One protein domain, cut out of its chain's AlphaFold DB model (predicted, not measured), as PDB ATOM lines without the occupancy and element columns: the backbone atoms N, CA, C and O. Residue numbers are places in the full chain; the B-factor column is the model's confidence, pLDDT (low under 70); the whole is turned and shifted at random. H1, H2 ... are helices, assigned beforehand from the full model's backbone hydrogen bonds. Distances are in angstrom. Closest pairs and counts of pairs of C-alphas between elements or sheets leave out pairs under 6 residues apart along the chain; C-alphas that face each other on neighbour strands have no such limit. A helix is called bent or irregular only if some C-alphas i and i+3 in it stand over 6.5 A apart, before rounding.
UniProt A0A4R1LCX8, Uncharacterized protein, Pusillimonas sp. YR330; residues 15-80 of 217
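This is residues 15 to 80 of the 217 residues of an uncharacterized protein of Pusillimonas sp. YR330 (UniProt A0A4R1LCX8). The model is an open, lopsided U made of three helices: H1 is the shorter arm, the short H2 is the base, and the long H3 is the other arm, which folds back past H1 at a distance and makes the longest axis. The space between the two arms is empty, and H2 meets each arm only near its ends, at two corners. The printed part has 66 residues with three named helices in the order H1, H2, H3 and no named strand, and its class is all helix. It is extended, with a radius of gyration of the C-alphas of 17.5 A and spans of 56 by 27 by 10 A.

H1, residues 15 to 34, and H2, residues 36 to 42, are close but not clearly touching, with 2 pairs of C-alphas within 8 A. Their closest C-alphas are those of Ala 32 and Phe 38, 5.9 A apart. Their lines stand about perpendicular, at 82 degrees. H2 and H3, residues 45 to 80, are also close but not clearly touching, with 2 pairs of C-alphas within 8 A. Their closest C-alphas are those of Ile 42 and Ala 48, 5.2 A apart. Their lines stand about perpendicular, at 79 degrees. H1 and H3 are apart, with no C-alpha of the one within 8 A of the other. In H1, H2 and H3 every backbone O i to N i+4 pair is within hydrogen-bond range.

H1 begins at C-alpha 15, at (-24.362, 47.635, 47.228), and ends at C-alpha 34, at (-8.746, 38.534, 24.880), 28.7 A from first to last C-alpha. After one residue, Ser 35, H2 runs from Ser 36 to Ile 42, 10.1 A from first to last C-alpha. Two residues, Ala 43 and Asn 44, then lead to H3, which begins at Ser 45 and has 36 residues. H3 is 52.9 A from first to last C-alpha and ends at C-alpha 80, at (-39.104, 67.519, 53.309). No helix is bent or irregular.

The two C-alphas farthest apart are those of Ser 40 and Arg 80, 56.0 A. The first and last printed C-alphas, those of Arg 15 and Arg 80, are 25.5 A apart. Residues 15 to 32 of H1 and residues 52 to 80 of H3 stand free, with no C-alpha 8 or more residues away along the chain within 10 A. The printed part has no cut, and the links from H1 to H2 and from H2 to H3 are tight. The mean pLDDT of the printed part is 72.3, and 28 residues are under 70: residue 32, residues 36 to 61 and residue 63.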
ATOM      1  N   ARG A  15     -25.448  46.889  47.884       70.62
ATOM      2  CA  ARG A  15     -24.362  47.635  47.228       70.62
ATOM      3  C   ARG A  15     -23.142  46.756  46.933       70.62
ATOM      4  O   ARG A  15     -22.561  46.887  45.865       70.62
ATOM      5  N   GLU A  16     -22.783  45.853  47.838       79.75
ATOM      6  CA  GLU A  16     -21.613  44.975  47.702       79.75
ATOM      7  C   GLU A  16     -21.861  43.897  46.643       79.75
ATOM      8  O   GLU A  16     -20.997  43.642  45.809       79.75
ATOM      9  N   TRP A  17     -23.083  43.358  46.584       78.25
ATOM     10  CA  TRP A  17     -23.501  42.455  45.507       78.25
ATOM     11  C   TRP A  17     -23.418  43.101  44.125       78.25
ATOM     12  O   TRP A  17     -22.960  42.462  43.180       78.25
ATOM     13  N   VAL A  18     -23.825  44.368  43.999       80.25
ATOM     14  CA  VAL A  18     -23.717  45.108  42.732       80.25
ATOM     15  C   VAL A  18     -22.252  45.294  42.333       80.25
ATOM     16  O   VAL A  18     -21.915  45.083  41.170       80.25
ATOM     17  N   VAL A  19     -21.370  45.620  43.284       80.12
ATOM     18  CA  VAL A  19     -19.932  45.782  43.017       80.12
ATOM     19  C   VAL A  19     -19.304  44.459  42.575       80.12
ATOM     20  O   VAL A  19     -18.668  44.423  41.523       80.12
ATOM     21  N   ILE A  20     -19.545  43.362  43.299       82.06
ATOM     22  CA  ILE A  20     -19.011  42.033  42.959       82.06
ATOM     23  C   ILE A  20     -19.519  41.577  41.587       82.06
ATOM     24  O   ILE A  20     -18.726  41.148  40.750       82.06
ATOM     25  N   ALA A  21     -20.820  41.719  41.318       78.38
ATOM     26  CA  ALA A  21     -21.399  41.358  40.026       78.38
ATOM     27  C   ALA A  21     -20.814  42.197  38.878       78.38
ATOM     28  O   ALA A  21     -20.525  41.657  37.813       78.38
ATOM     29  N   SER A  22     -20.595  43.497  39.097       79.75
ATOM     30  CA  SER A  22     -19.994  44.377  38.091       79.75
ATOM     31  C   SER A  22     -18.523  44.041  37.822       79.75
ATOM     32  O   SER A  22     -18.137  43.921  36.663       79.75
ATOM     33  N   ALA A  23     -17.723  43.791  38.862       79.06
ATOM     34  CA  ALA A  23     -16.331  43.373  38.727       79.06
ATOM     35  C   ALA A  23     -16.213  42.031  37.992       79.06
ATOM     36  O   ALA A  23     -15.374  41.887  37.103       79.06
ATOM     37  N   LEU A  24     -17.095  41.074  38.302       82.31
ATOM     38  CA  LEU A  24     -17.146  39.785  37.619       82.31
ATOM     39  C   LEU A  24     -17.528  39.950  36.141       82.31
ATOM     40  O   LEU A  24     -16.884  39.370  35.273       82.31
ATOM     41  N   ALA A  25     -18.536  40.771  35.839       79.06
ATOM     42  CA  ALA A  25     -18.958  41.045  34.466       79.06
ATOM     43  C   ALA A  25     -17.848  41.720  33.644       79.06
ATOM     44  O   ALA A  25     -17.638  41.357  32.488       79.06
ATOM     45  N   ILE A  26     -17.100  42.651  34.245       79.19
ATOM     46  CA  ILE A  26     -15.943  43.298  33.614       79.19
ATOM     47  C   ILE A  26     -14.828  42.276  33.375       79.19
ATOM     48  O   ILE A  26     -14.308  42.202  32.267       79.19
ATOM     49  N   ALA A  27     -14.490  41.455  34.372       77.44
ATOM     50  CA  ALA A  27     -13.451  40.433  34.243       77.44
ATOM     51  C   ALA A  27     -13.790  39.405  33.152       77.44
ATOM     52  O   ALA A  27     -12.941  39.082  32.322       77.44
ATOM     53  N   VAL A  28     -15.043  38.947  33.100       76.06
ATOM     54  CA  VAL A  28     -15.542  38.050  32.048       76.06
ATOM     55  C   VAL A  28     -15.538  38.746  30.687       76.06
ATOM     56  O   VAL A  28     -15.118  38.141  29.705       76.06
ATOM     57  N   GLY A  29     -15.933  40.020  30.616       75.62
ATOM     58  CA  GLY A  29     -15.879  40.813  29.387       75.62
ATOM     59  C   GLY A  29     -14.457  40.971  28.847       75.62
ATOM     60  O   GLY A  29     -14.216  40.745  27.664       75.62
ATOM     61  N   VAL A  30     -13.488  41.282  29.712       77.62
ATOM     62  CA  VAL A  30     -12.067  41.406  29.346       77.62
ATOM     63  C   VAL A  30     -11.489  40.054  28.917       77.62
ATOM     64  O   VAL A  30     -10.826  39.975  27.882       77.62
ATOM     65  N   ALA A  31     -11.783  38.981  29.656       73.44
ATOM     66  CA  ALA A  31     -11.359  37.627  29.303       73.44
ATOM     67  C   ALA A  31     -11.953  37.170  27.959       73.44
ATOM     68  O   ALA A  31     -11.260  36.551  27.152       73.44
ATOM     69  N   ALA A  32     -13.209  37.530  27.681       69.00
ATOM     70  CA  ALA A  32     -13.844  37.286  26.393       69.00
ATOM     71  C   ALA A  32     -13.159  38.086  25.271       69.00
ATOM     72  O   ALA A  32     -12.793  37.503  24.263       69.00
ATOM     73  N   ILE A  33     -12.878  39.381  25.441       70.44
ATOM     74  CA  ILE A  33     -12.199  40.209  24.418       70.44
ATOM     75  C   ILE A  33     -10.782  39.694  24.079       70.44
ATOM     76  O   ILE A  33     -10.313  39.822  22.940       70.44
ATOM     77  N   LEU A  34     -10.083  39.114  25.058       75.00
ATOM     78  CA  LEU A  34      -8.746  38.534  24.880       75.00
ATOM     79  C   LEU A  34      -8.768  37.109  24.304       75.00
ATOM     80  O   LEU A  34      -7.753  36.657  23.774       75.00
ATOM     81  N   SER A  35      -9.908  36.419  24.350       78.75
ATOM     82  CA  SER A  35     -10.081  35.083  23.776       78.75
ATOM     83  C   SER A  35     -10.067  35.118  22.242       78.75
ATOM     84  O   SER A  35     -10.823  35.855  21.601       78.75
ATOM     85  N   SER A  36      -9.235  34.271  21.629       69.81
ATOM     86  CA  SER A  36      -9.152  34.110  20.169       69.81
ATOM     87  C   SER A  36     -10.473  33.635  19.550       69.81
ATOM     88  O   SER A  36     -10.842  34.071  18.459       69.81
ATOM     89  N   VAL A  37     -11.223  32.805  20.279       68.44
ATOM     90  CA  VAL A  37     -12.525  32.265  19.864       68.44
ATOM     91  C   VAL A  37     -13.578  33.371  19.800       68.44
ATOM     92  O   VAL A  37     -14.351  33.453  18.849       68.44
ATOM     93  N   PHE A  38     -13.576  34.276  20.776       63.97
ATOM     94  CA  PHE A  38     -14.529  35.382  20.826       63.97
ATOM     95  C   PHE A  38     -14.231  36.449  19.766       63.97
ATOM     96  O   PHE A  38     -15.152  36.987  19.154       63.97
ATOM     97  N   ARG A  39     -12.946  36.703  19.476       63.91
ATOM     98  CA  ARG A  39     -12.535  37.577  18.364       63.91
ATOM     99  C   ARG A  39     -13.006  37.049  17.012       63.91
ATOM    100  O   ARG A  39     -13.497  37.829  16.204       63.91
ATOM    101  N   SER A  40     -12.921  35.736  16.787       62.50
ATOM    102  CA  SER A  40     -13.454  35.099  15.575       62.50
ATOM    103  C   SER A  40     -14.986  35.178  15.500       62.50
ATOM    104  O   SER A  40     -15.540  35.398  14.427       62.50
ATOM    105  N   PHE A  41     -15.674  35.084  16.640       63.41
ATOM    106  CA  PHE A  41     -17.135  35.160  16.716       63.41
ATOM    107  C   PHE A  41     -17.692  36.585  16.518       63.41
ATOM    108  O   PHE A  41     -18.750  36.757  15.912       63.41
ATOM    109  N   ILE A  42     -16.979  37.619  16.986       58.59
ATOM    110  CA  ILE A  42     -17.318  39.041  16.768       58.59
ATOM    111  C   ILE A  42     -16.907  39.530  15.373       58.59
ATOM    112  O   ILE A  42     -17.537  40.441  14.844       58.59
ATOM    113  N   ALA A  43     -15.898  38.919  14.744       62.44
ATOM    114  CA  ALA A  43     -15.514  39.232  13.364       62.44
ATOM    115  C   ALA A  43     -16.638  38.955  12.344       62.44
ATOM    116  O   ALA A  43     -16.588  39.453  11.220       62.44
ATOM    117  N   ASN A  44     -17.667  38.195  12.730       66.94
ATOM    118  CA  ASN A  44     -18.878  38.022  11.946       66.94
ATOM    119  C   ASN A  44     -19.821  39.228  12.165       66.94
ATOM    120  O   ASN A  44     -20.274  39.507  13.277       66.94
ATOM    121  N   SER A  45     -20.095  39.977  11.095       62.19
ATOM    122  CA  SER A  45     -20.797  41.272  11.145       62.19
ATOM    123  C   SER A  45     -22.202  41.186  11.756       62.19
ATOM    124  O   SER A  45     -22.654  42.125  12.414       62.19
ATOM    125  N   ALA A  46     -22.872  40.040  11.603       67.75
ATOM    126  CA  ALA A  46     -24.199  39.791  12.156       67.75
ATOM    127  C   ALA A  46     -24.205  39.722  13.697       67.75
ATOM    128  O   ALA A  46     -25.100  40.273  14.339       67.75
ATOM    129  N   THR A  47     -23.204  39.086  14.309       63.81
ATOM    130  CA  THR A  47     -23.095  38.946  15.772       63.81
ATOM    131  C   THR A  47     -22.657  40.246  16.436       63.81
ATOM    132  O   THR A  47     -23.194  40.598  17.487       63.81
ATOM    133  N   ALA A  48     -21.752  41.006  15.812       64.25
ATOM    134  CA  ALA A  48     -21.351  42.324  16.305       64.25
ATOM    135  C   ALA A  48     -22.538  43.309  16.361       64.25
ATOM    136  O   ALA A  48     -22.738  43.983  17.374       64.25
ATOM    137  N   ALA A  49     -23.372  43.334  15.315       62.59
ATOM    138  CA  ALA A  49     -24.559  44.187  15.260       62.59
ATOM    139  C   ALA A  49     -25.582  43.847  16.361       62.59
ATOM    140  O   ALA A  49     -26.121  44.749  17.008       62.59
ATOM    141  N   TRP A  50     -25.809  42.557  16.630       64.75
ATOM    142  CA  TRP A  50     -26.716  42.103  17.692       64.75
ATOM    143  C   TRP A  50     -26.224  42.468  19.096       64.75
ATOM    144  O   TRP A  50     -27.007  42.951  19.916       64.75
ATOM    145  N   VAL A  51     -24.930  42.283  19.378       68.94
ATOM    146  CA  VAL A  51     -24.336  42.631  20.681       68.94
ATOM    147  C   VAL A  51     -24.404  44.139  20.929       68.94
ATOM    148  O   VAL A  51     -24.762  44.566  22.028       68.94
ATOM    149  N   GLN A  52     -24.133  44.953  19.907       68.06
ATOM    150  CA  GLN A  52     -24.232  46.408  20.006       68.06
ATOM    151  C   GLN A  52     -25.677  46.873  20.240       68.06
ATOM    152  O   GLN A  52     -25.920  47.731  21.094       68.06
ATOM    153  N   ALA A  53     -26.645  46.284  19.531       60.72
ATOM    154  CA  ALA A  53     -28.059  46.597  19.712       60.72
ATOM    155  C   ALA A  53     -28.539  46.253  21.133       60.72
ATOM    156  O   ALA A  53     -29.159  47.087  21.796       60.72
ATOM    157  N   LEU A  54     -28.186  45.068  21.642       67.44
ATOM    158  CA  LEU A  54     -28.517  44.656  23.009       67.44
ATOM    159  C   LEU A  54     -27.849  45.551  24.062       67.44
ATOM    160  O   LEU A  54     -28.505  45.957  25.022       67.44
ATOM    161  N   GLY A  55     -26.578  45.913  23.867       67.56
ATOM    162  CA  GLY A  55     -25.863  46.826  24.758       67.56
ATOM    163  C   GLY A  55     -26.528  48.203  24.848       67.56
ATOM    164  O   GLY A  55     -26.707  48.730  25.947       67.56
ATOM    165  N   SER A  56     -26.967  48.748  23.712       59.78
ATOM    166  CA  SER A  56     -27.674  50.034  23.655       59.78
ATOM    167  C   SER A  56     -29.022  49.985  24.385       59.78
ATOM    168  O   SER A  56     -29.313  50.845  25.218       59.78
ATOM    169  N   ILE A  57     -29.818  48.934  24.163       65.94
ATOM    170  CA  ILE A  57     -31.122  48.756  24.825       65.94
ATOM    171  C   ILE A  57     -30.959  48.665  26.349       65.94
ATOM    172  O   ILE A  57     -31.696  49.315  27.095       65.94
ATOM    173  N   ILE A  58     -29.971  47.899  26.824       67.31
ATOM    174  CA  ILE A  58     -29.691  47.758  28.258       67.31
ATOM    175  C   ILE A  58     -29.234  49.095  28.852       67.31
ATOM    176  O   ILE A  58     -29.727  49.490  29.910       67.31
ATOM    177  N   ALA A  59     -28.345  49.821  28.170       69.75
ATOM    178  CA  ALA A  59     -27.877  51.128  28.624       69.75
ATOM    179  C   ALA A  59     -29.035  52.131  28.767       69.75
ATOM    180  O   ALA A  59     -29.143  52.809  29.791       69.75
ATOM    181  N   ILE A  60     -29.949  52.168  27.792       68.62
ATOM    182  CA  ILE A  60     -31.142  53.023  27.826       68.62
ATOM    183  C   ILE A  60     -32.056  52.634  28.996       68.62
ATOM    184  O   ILE A  60     -32.493  53.500  29.756       68.62
ATOM    185  N   ALA A  61     -32.312  51.340  29.203       68.75
ATOM    186  CA  ALA A  61     -33.155  50.868  30.302       68.75
ATOM    187  C   ALA A  61     -32.572  51.229  31.682       68.75
ATOM    188  O   ALA A  61     -33.297  51.678  32.577       68.75
ATOM    189  N   VAL A  62     -31.253  51.087  31.849       74.50
ATOM    190  CA  VAL A  62     -30.543  51.463  33.080       74.50
ATOM    191  C   VAL A  62     -30.587  52.977  33.298       74.50
ATOM    192  O   VAL A  62     -30.888  53.415  34.410       74.50
ATOM    193  N   ALA A  63     -30.376  53.779  32.250       68.38
ATOM    194  CA  ALA A  63     -30.448  55.238  32.324       68.38
ATOM    195  C   ALA A  63     -31.849  55.730  32.729       68.38
ATOM    196  O   ALA A  63     -31.978  56.566  33.627       68.38
ATOM    197  N   ILE A  64     -32.911  55.163  32.144       75.25
ATOM    198  CA  ILE A  64     -34.301  55.488  32.502       75.25
ATOM    199  C   ILE A  64     -34.592  55.101  33.958       75.25
ATOM    200  O   ILE A  64     -35.221  55.865  34.695       75.25
ATOM    201  N   SER A  65     -34.119  53.934  34.399       75.06
ATOM    202  CA  SER A  65     -34.300  53.464  35.778       75.06
ATOM    203  C   SER A  65     -33.606  54.376  36.799       75.06
ATOM    204  O   SER A  65     -34.204  54.750  37.813       75.06
ATOM    205  N   LEU A  66     -32.368  54.797  36.514       73.50
ATOM    206  CA  LEU A  66     -31.612  55.737  37.345       73.50
ATOM    207  C   LEU A  66     -32.273  57.117  37.388       73.50
ATOM    208  O   LEU A  66     -32.476  57.647  38.479       73.50
ATOM    209  N   SER A  67     -32.682  57.650  36.234       70.12
ATOM    210  CA  SER A  67     -33.368  58.942  36.136       70.12
ATOM    211  C   SER A  67     -34.644  58.960  36.981       70.12
ATOM    212  O   SER A  67     -34.796  59.817  37.850       70.12
ATOM    213  N   ARG A  68     -35.505  57.939  36.851       76.25
ATOM    214  CA  ARG A  68     -36.730  57.820  37.662       76.25
ATOM    215  C   ARG A  68     -36.437  57.769  39.162       76.25
ATOM    216  O   ARG A  68     -37.139  58.400  39.952       76.25
ATOM    217  N   ARG A  69     -35.397  57.038  39.580       76.25
ATOM    218  CA  ARG A  69     -34.988  56.990  40.995       76.25
ATOM    219  C   ARG A  69     -34.483  58.341  41.488       76.25
ATOM    220  O   ARG A  69     -34.834  58.738  42.597       76.25
ATOM    221  N   GLN A  70     -33.705  59.049  40.677       70.12
ATOM    222  CA  GLN A  70     -33.153  60.351  41.028       70.12
ATOM    223  C   GLN A  70     -34.248  61.419  41.146       70.12
ATOM    224  O   GLN A  70     -34.246  62.167  42.121       70.12
ATOM    225  N   THR A  71     -35.238  61.424  40.245       74.75
ATOM    226  CA  THR A  71     -36.412  62.313  40.317       74.75
ATOM    227  C   THR A  71     -37.263  62.037  41.555       74.75
ATOM    228  O   THR A  71     -37.680  62.957  42.255       74.75
ATOM    229  N   ASN A  72     -37.487  60.763  41.886       78.94
ATOM    230  CA  ASN A  72     -38.241  60.402  43.086       78.94
ATOM    231  C   ASN A  72     -37.509  60.829  44.368       78.94
ATOM    232  O   ASN A  72     -38.135  61.245  45.346       78.94
ATOM    233  N   LEU A  73     -36.178  60.740  44.383       79.94
ATOM    234  CA  LEU A  73     -35.364  61.138  45.528       79.94
ATOM    235  C   LEU A  73     -35.321  62.667  45.679       79.94
ATOM    236  O   LEU A  73     -35.513  63.160  46.791       79.94
ATOM    237  N   SER A  74     -35.180  63.416  44.580       71.88
ATOM    238  CA  SER A  74     -35.204  64.883  44.602       71.88
ATOM    239  C   SER A  74     -36.565  65.433  45.033       71.88
ATOM    240  O   SER A  74     -36.617  66.293  45.912       71.88
ATOM    241  N   MET A  75     -37.674  64.876  44.534       78.94
ATOM    242  CA  MET A  75     -39.023  65.262  44.969       78.94
ATOM    243  C   MET A  75     -39.250  65.012  46.466       78.94
ATOM    244  O   MET A  75     -39.854  65.833  47.160       78.94
ATOM    245  N   ASN A  76     -38.745  63.895  46.996       80.81
ATOM    246  CA  ASN A  76     -38.868  63.586  48.419       80.81
ATOM    247  C   ASN A  76     -38.047  64.534  49.303       80.81
ATOM    248  O   ASN A  76     -38.512  64.900  50.387       80.81
ATOM    249  N   LEU A  77     -36.858  64.949  48.856       82.56
ATOM    250  CA  LEU A  77     -36.049  65.950  49.556       82.56
ATOM    251  C   LEU A  77     -36.717  67.326  49.516       82.56
ATOM    252  O   LEU A  77     -36.950  67.899  50.579       82.56
ATOM    253  N   GLN A  78     -37.167  67.780  48.343       79.19
ATOM    254  CA  GLN A  78     -37.900  69.043  48.201       79.19
ATOM    255  C   GLN A  78     -39.147  69.085  49.090       79.19
ATOM    256  O   GLN A  78     -39.397  70.073  49.777       79.19
ATOM    257  N   LYS A  79     -39.918  67.992  49.158       84.94
ATOM    258  CA  LYS A  79     -41.102  67.907  50.027       84.94
ATOM    259  C   LYS A  79     -40.746  67.982  51.515       84.94
ATOM    260  O   LYS A  79     -41.526  68.516  52.306       84.94
ATOM    261  N   ARG A  80     -39.596  67.431  51.924       82.75
ATOM    262  CA  ARG A  80     -39.104  67.519  53.309       82.75
ATOM    263  C   ARG A  80     -38.644  68.934  53.642       82.75
ATOM    264  O   ARG A  80     -39.012  69.427  54.705       82.75
TER     265      ARG A  80